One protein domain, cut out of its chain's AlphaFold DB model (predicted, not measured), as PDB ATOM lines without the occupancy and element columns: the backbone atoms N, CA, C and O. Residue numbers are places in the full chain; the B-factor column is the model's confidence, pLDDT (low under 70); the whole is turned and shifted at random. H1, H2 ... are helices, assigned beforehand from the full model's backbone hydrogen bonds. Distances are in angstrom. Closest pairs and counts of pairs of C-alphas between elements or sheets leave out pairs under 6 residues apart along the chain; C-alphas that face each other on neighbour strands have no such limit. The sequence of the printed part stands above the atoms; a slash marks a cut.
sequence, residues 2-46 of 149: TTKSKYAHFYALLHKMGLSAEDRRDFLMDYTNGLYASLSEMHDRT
ATOM      1  N   THR A   2    -187.273  23.125  69.674       45.94
ATOM      2  CA  THR A   2    -187.111  24.231  68.718       45.94
ATOM      3  C   THR A   2    -187.499  25.537  69.406       45.94
ATOM      4  O   THR A   2    -188.667  25.775  69.711       45.94
ATOM      5  N   THR A   3    -186.512  26.378  69.707       50.84
ATOM      6  CA  THR A   3    -186.726  27.734  70.212       50.84
ATOM      7  C   THR A   3    -187.530  28.527  69.180       50.84
ATOM      8  O   THR A   3    -187.136  28.644  68.020       50.84
ATOM      9  N   LYS A   4    -188.698  29.056  69.572       65.12
ATOM     10  CA  LYS A   4    -189.451  29.989  68.720       65.12
ATOM     11  C   LYS A   4    -188.532  31.164  68.378       65.12
ATOM     12  O   LYS A   4    -188.009  31.814  69.277       65.12
ATOM     13  N   SER A   5    -188.339  31.424  67.084       80.38
ATOM     14  CA  SER A   5    -187.562  32.570  66.602       80.38
ATOM     15  C   SER A   5    -188.077  33.872  67.230       80.38
ATOM     16  O   SER A   5    -189.287  34.110  67.228       80.38
ATOM     17  N   LYS A   6    -187.168  34.732  67.721       86.00
ATOM     18  CA  LYS A   6    -187.471  36.068  68.286       86.00
ATOM     19  C   LYS A   6    -188.391  36.886  67.367       86.00
ATOM     20  O   LYS A   6    -189.240  37.627  67.844       86.00
ATOM     21  N   TYR A   7    -188.265  36.692  66.053       93.25
ATOM     22  CA  TYR A   7    -189.021  37.414  65.027       93.25
ATOM     23  C   TYR A   7    -190.089  36.552  64.336       93.25
ATOM     24  O   TYR A   7    -190.471  36.828  63.201       93.25
ATOM     25  N   ALA A   8    -190.596  35.505  64.996       94.00
ATOM     26  CA  ALA A   8    -191.595  34.602  64.416       94.00
ATOM     27  C   ALA A   8    -192.852  35.331  63.900       94.00
ATOM     28  O   ALA A   8    -193.394  34.951  62.864       94.00
ATOM     29  N   HIS A   9    -193.297  36.393  64.583       95.00
ATOM     30  CA  HIS A   9    -194.458  37.177  64.152       95.00
ATOM     31  C   HIS A   9    -194.209  37.887  62.814       95.00
ATOM     32  O   HIS A   9    -195.052  37.818  61.926       95.00
ATOM     33  N   PHE A  10    -193.030  38.493  62.643       96.19
ATOM     34  CA  PHE A  10    -192.627  39.123  61.385       96.19
ATOM     35  C   PHE A  10    -192.694  38.132  60.220       96.19
ATOM     36  O   PHE A  10    -193.371  38.396  59.232       96.19
ATOM     37  N   TYR A  11    -192.068  36.958  60.355       95.88
ATOM     38  CA  TYR A  11    -192.070  35.956  59.284       95.88
ATOM     39  C   TYR A  11    -193.471  35.416  58.982       95.88
ATOM     40  O   TYR A  11    -193.791  35.149  57.827       95.88
ATOM     41  N   ALA A  12    -194.334  35.298  59.995       96.12
ATOM     42  CA  ALA A  12    -195.725  34.910  59.787       96.12
ATOM     43  C   ALA A  12    -196.513  35.961  58.984       96.12
ATOM     44  O   ALA A  12    -197.371  35.588  58.183       96.12
ATOM     45  N   LEU A  13    -196.251  37.257  59.187       96.94
ATOM     46  CA  LEU A  13    -196.856  38.326  58.388       96.94
ATOM     47  C   LEU A  13    -196.268  38.378  56.976       96.94
ATOM     48  O   LEU A  13    -197.032  38.461  56.021       96.94
ATOM     49  N   LEU A  14    -194.948  38.236  56.840       96.25
ATOM     50  CA  LEU A  14    -194.253  38.218  55.550       96.25
ATOM     51  C   LEU A  14    -194.824  37.123  54.633       96.25
ATOM     52  O   LEU A  14    -195.256  37.400  53.515       96.25
ATOM     53  N   HIS A  15    -194.989  35.913  55.171       96.25
ATOM     54  CA  HIS A  15    -195.624  34.807  54.457       96.25
ATOM     55  C   HIS A  15    -197.091  35.089  54.092       96.25
ATOM     56  O   HIS A  15    -197.540  34.746  53.001       96.25
ATOM     57  N   LYS A  16    -197.871  35.732  54.974       95.38
ATOM     58  CA  LYS A  16    -199.263  36.124  54.663       95.38
ATOM     59  C   LYS A  16    -199.354  37.166  53.547       95.38
ATOM     60  O   LYS A  16    -200.396  37.240  52.904       95.38
ATOM     61  N   MET A  17    -198.298  37.945  53.326       94.38
ATOM     62  CA  MET A  17    -198.184  38.890  52.213       94.38
ATOM     63  C   MET A  17    -197.704  38.221  50.914       94.38
ATOM     64  O   MET A  17    -197.605  38.893  49.895       94.38
ATOM     65  N   GLY A  18    -197.442  36.908  50.929       94.19
ATOM     66  CA  GLY A  18    -196.959  36.156  49.768       94.19
ATOM     67  C   GLY A  18    -195.444  36.222  49.565       94.19
ATOM     68  O   GLY A  18    -194.972  35.838  48.501       94.19
ATOM     69  N   LEU A  19    -194.697  36.697  50.565       95.56
ATOM     70  CA  LEU A  19    -193.242  36.823  50.528       95.56
ATOM     71  C   LEU A  19    -192.571  35.695  51.324       95.56
ATOM     72  O   LEU A  19    -193.088  35.215  52.338       95.56
ATOM     73  N   SER A  20    -191.402  35.267  50.863       94.69
ATOM     74  CA  SER A  20    -190.583  34.230  51.488       94.69
ATOM     75  C   SER A  20    -189.638  34.809  52.549       94.69
ATOM     76  O   SER A  20    -189.504  36.019  52.717       94.69
ATOM     77  N   ALA A  21    -188.943  33.941  53.290       92.81
ATOM     78  CA  ALA A  21    -187.927  34.389  54.246       92.81
ATOM     79  C   ALA A  21    -186.696  35.025  53.569       92.81
ATOM     80  O   ALA A  21    -185.975  35.780  54.228       92.81
ATOM     81  N   GLU A  22    -186.459  34.719  52.290       93.50
ATOM     82  CA  GLU A  22    -185.355  35.256  51.485       93.50
ATOM     83  C   GLU A  22    -185.615  36.725  51.126       93.50
ATOM     84  O   GLU A  22    -184.720  37.558  51.267       93.50
ATOM     85  N   ASP A  23    -186.880  37.070  50.860       94.88
ATOM     86  CA  ASP A  23    -187.336  38.431  50.532       94.88
ATOM     87  C   ASP A  23    -187.267  39.403  51.723       94.88
ATOM     88  O   ASP A  23    -187.481  40.605  51.579       94.88
ATOM     89  N   ARG A  24    -186.966  38.909  52.934       94.31
ATOM     90  CA  ARG A  24    -186.904  39.725  54.159       94.31
ATOM     91  C   ARG A  24    -186.000  40.940  53.994       94.31
ATOM     92  O   ARG A  24    -186.331  42.000  54.519       94.31
ATOM     93  N   ARG A  25    -184.813  40.757  53.406       94.81
ATOM     94  CA  ARG A  25    -183.822  41.836  53.315       94.81
ATOM     95  C   ARG A  25    -184.367  42.966  52.455       94.81
ATOM     96  O   ARG A  25    -184.356  44.103  52.910       94.81
ATOM     97  N   ASP A  26    -184.867  42.627  51.278       96.00
ATOM     98  CA  ASP A  26    -185.382  43.598  50.317       96.00
ATOM     99  C   ASP A  26    -186.628  44.282  50.877       96.00
ATOM    100  O   ASP A  26    -186.681  45.504  50.918       96.00
ATOM    101  N   PHE A  27    -187.540  43.520  51.493       95.69
ATOM    102  CA  PHE A  27    -188.689  44.079  52.205       95.69
ATOM    103  C   PHE A  27    -188.287  45.110  53.273       95.69
ATOM    104  O   PHE A  27    -188.915  46.162  53.386       95.69
ATOM    105  N   LEU A  28    -187.260  44.819  54.082       95.12
ATOM    106  CA  LEU A  28    -186.789  45.753  55.109       95.12
ATOM    107  C   LEU A  28    -186.139  46.987  54.497       95.12
ATOM    108  O   LEU A  28    -186.408  48.094  54.954       95.12
ATOM    109  N   MET A  29    -185.308  46.814  53.473       95.25
ATOM    110  CA  MET A  29    -184.696  47.941  52.777       95.25
ATOM    111  C   MET A  29    -185.774  48.835  52.162       95.25
ATOM    112  O   MET A  29    -185.729  50.041  52.363       95.25
ATOM    113  N   ASP A  30    -186.794  48.268  51.528       95.06
ATOM    114  CA  ASP A  30    -187.889  49.035  50.937       95.06
ATOM    115  C   ASP A  30    -188.732  49.743  52.004       95.06
ATOM    116  O   ASP A  30    -188.917  50.957  51.948       95.06
ATOM    117  N   TYR A  31    -189.198  49.017  53.027       94.38
ATOM    118  CA  TYR A  31    -190.041  49.591  54.083       94.38
ATOM    119  C   TYR A  31    -189.322  50.708  54.850       94.38
ATOM    120  O   TYR A  31    -189.925  51.710  55.234       94.38
ATOM    121  N   THR A  32    -188.023  50.534  55.089       92.88
ATOM    122  CA  THR A  32    -187.219  51.475  55.872       92.88
ATOM    123  C   THR A  32    -186.527  52.534  55.016       92.88
ATOM    124  O   THR A  32    -185.749  53.315  55.558       92.88
ATOM    125  N   ASN A  33    -186.785  52.586  53.701       93.50
ATOM    126  CA  ASN A  33    -186.079  53.451  52.745       93.50
ATOM    127  C   ASN A  33    -184.542  53.322  52.827       93.50
ATOM    128  O   ASN A  33    -183.804  54.305  52.790       93.50
ATOM    129  N   GLY A  34    -184.059  52.090  52.975       92.81
ATOM    130  CA  GLY A  34    -182.650  51.709  52.980       92.81
ATOM    131  C   GLY A  34    -181.948  51.832  54.330       92.81
ATOM    132  O   GLY A  34    -180.747  51.579  54.403       92.81
ATOM    133  N   LEU A  35    -182.662  52.202  55.399       90.69
ATOM    134  CA  LEU A  35    -182.062  52.431  56.717       90.69
ATOM    135  C   LEU A  35    -181.631  51.139  57.421       90.69
ATOM    136  O   LEU A  35    -180.626  51.151  58.133       90.69
ATOM    137  N   TYR A  36    -182.369  50.038  57.246       92.50
ATOM    138  CA  TYR A  36    -182.089  48.779  57.935       92.50
ATOM    139  C   TYR A  36    -182.192  47.568  57.005       92.50
ATOM    140  O   TYR A  36    -183.228  47.322  56.396       92.50
ATOM    141  N   ALA A  37    -181.140  46.742  56.987       89.50
ATOM    142  CA  ALA A  37    -181.108  45.473  56.246       89.50
ATOM    143  C   ALA A  37    -181.360  44.240  57.136       89.50
ATOM    144  O   ALA A  37    -181.442  43.109  56.644       89.50
ATOM    145  N   SER A  38    -181.446  44.424  58.460       92.62
ATOM    146  CA  SER A  38    -181.624  43.329  59.415       92.62
ATOM    147  C   SER A  38    -182.652  43.648  60.501       92.62
ATOM    148  O   SER A  38    -182.728  44.760  61.020       92.62
ATOM    149  N   LEU A  39    -183.426  42.626  60.885       92.31
ATOM    150  CA  LEU A  39    -184.435  42.749  61.942       92.31
ATOM    151  C   LEU A  39    -183.813  43.055  63.302       92.31
ATOM    152  O   LEU A  39    -184.418  43.787  64.075       92.31
ATOM    153  N   SER A  40    -182.632  42.497  63.597       92.81
ATOM    154  CA  SER A  40    -181.972  42.766  64.878       92.81
ATOM    155  C   SER A  40    -181.486  44.197  64.955       92.81
ATOM    156  O   SER A  40    -181.813  44.871  65.917       92.81
ATOM    157  N   GLU A  41    -180.805  44.696  63.922       91.50
ATOM    158  CA  GLU A  41    -180.338  46.082  63.913       91.50
ATOM    159  C   GLU A  41    -181.492  47.074  64.081       91.50
ATOM    160  O   GLU A  41    -181.415  47.967  64.924       91.50
ATOM    161  N   MET A  42    -182.590  46.879  63.343       92.31
ATOM    162  CA  MET A  42    -183.771  47.732  63.461       92.31
ATOM    163  C   MET A  42    -184.419  47.631  64.843       92.31
ATOM    164  O   MET A  42    -184.757  48.652  65.436       92.31
ATOM    165  N   HIS A  43    -184.604  46.413  65.359       93.19
ATOM    166  CA  HIS A  43    -185.228  46.194  66.660       93.19
ATOM    167  C   HIS A  43    -184.377  46.761  67.800       93.19
ATOM    168  O   HIS A  43    -184.923  47.334  68.734       93.19
ATOM    169  N   ASP A  44    -183.056  46.608  67.735       92.38
ATOM    170  CA  ASP A  44    -182.148  47.007  68.806       92.38
ATOM    171  C   ASP A  44    -181.916  48.530  68.805       92.38
ATOM    172  O   ASP A  44    -181.837  49.135  69.872       92.38
ATOM    173  N   ARG A  45    -181.872  49.177  67.628       92.62
ATOM    174  CA  ARG A  45    -181.718  50.642  67.515       92.62
ATOM    175  C   ARG A  45    -183.037  51.403  67.618       92.62
ATOM    176  O   ARG A  45    -183.072  52.501  68.166       92.62
ATOM    177  N   THR A  46    -184.115  50.843  67.073       92.38
ATOM    178  CA  THR A  46    -185.420  51.507  66.928       92.38
ATOM    179  C   THR A  46    -186.597  50.546  67.172       92.38
ATOM    180  O   THR A  46    -187.358  50.235  66.250       92.38
TER     181      THR A  46
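AT A GLANCE: This is residues 2 to 46 of the 149 residues of an uncharacterized protein of Saccharicrinis fermentans DSM 9555 = JCM 21142 (UniProt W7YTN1). Three short helices follow the chain round an open U: H1 makes one side, H2 runs across the base about perpendicular to it, and residues 32 to 38 lead back to H3 on the other side. Few contacts join these parts, and the stretch before H1, residues 2 to 7, has no named helix. The printed part has 45 residues with three named helices, in the order H1, H2, H3, and no named strand; its class is all helix. The whole is only just compact, close to loose, with a radius of gyration of the C-alphas of 10.7 A and spans of 30 by 24 by 13 A, only just flat.

IN THESE COORDINATES: H1, residues 8 to 16, begins at C-alpha 8 at (-191.595, 34.602, 64.416) and is 12.5 A from first to last C-alpha. H2, residues 24 to 31, is 10.4 A long and begins at C-alpha 24 at (-186.904, 39.725, 54.159). H3, residues 39 to 45, is 10.0 A long and ends at C-alpha 45 at (-181.718, 50.642, 67.515).

HOW THE PARTS SIT: H1 and H2 are close but not clearly touching; their closest C-alphas, those of Leu 14 and Arg 24, are 7.6 A apart. Their lines are about perpendicular, at 79 degrees. H2 and H3 are also close but not clearly touching, with the C-alphas of Leu 28 and Leu 39 closest at 7.8 A. They run the same way at a steep tilt of 50 degrees. H1 and H3 are apart. In H1, H2 and H3 every O i to N i+4 pair is within hydrogen-bond range.

THE WHOLE: The two C-alphas farthest apart, those of Thr 2 and Asn 33, are 33.3 A apart. The printed part has no cut, and both links, H1 to H2 and H2 to H3, are short, with 7 residues each. The mean pLDDT of the printed part is 90.8; residues 2 to 4 are under 70.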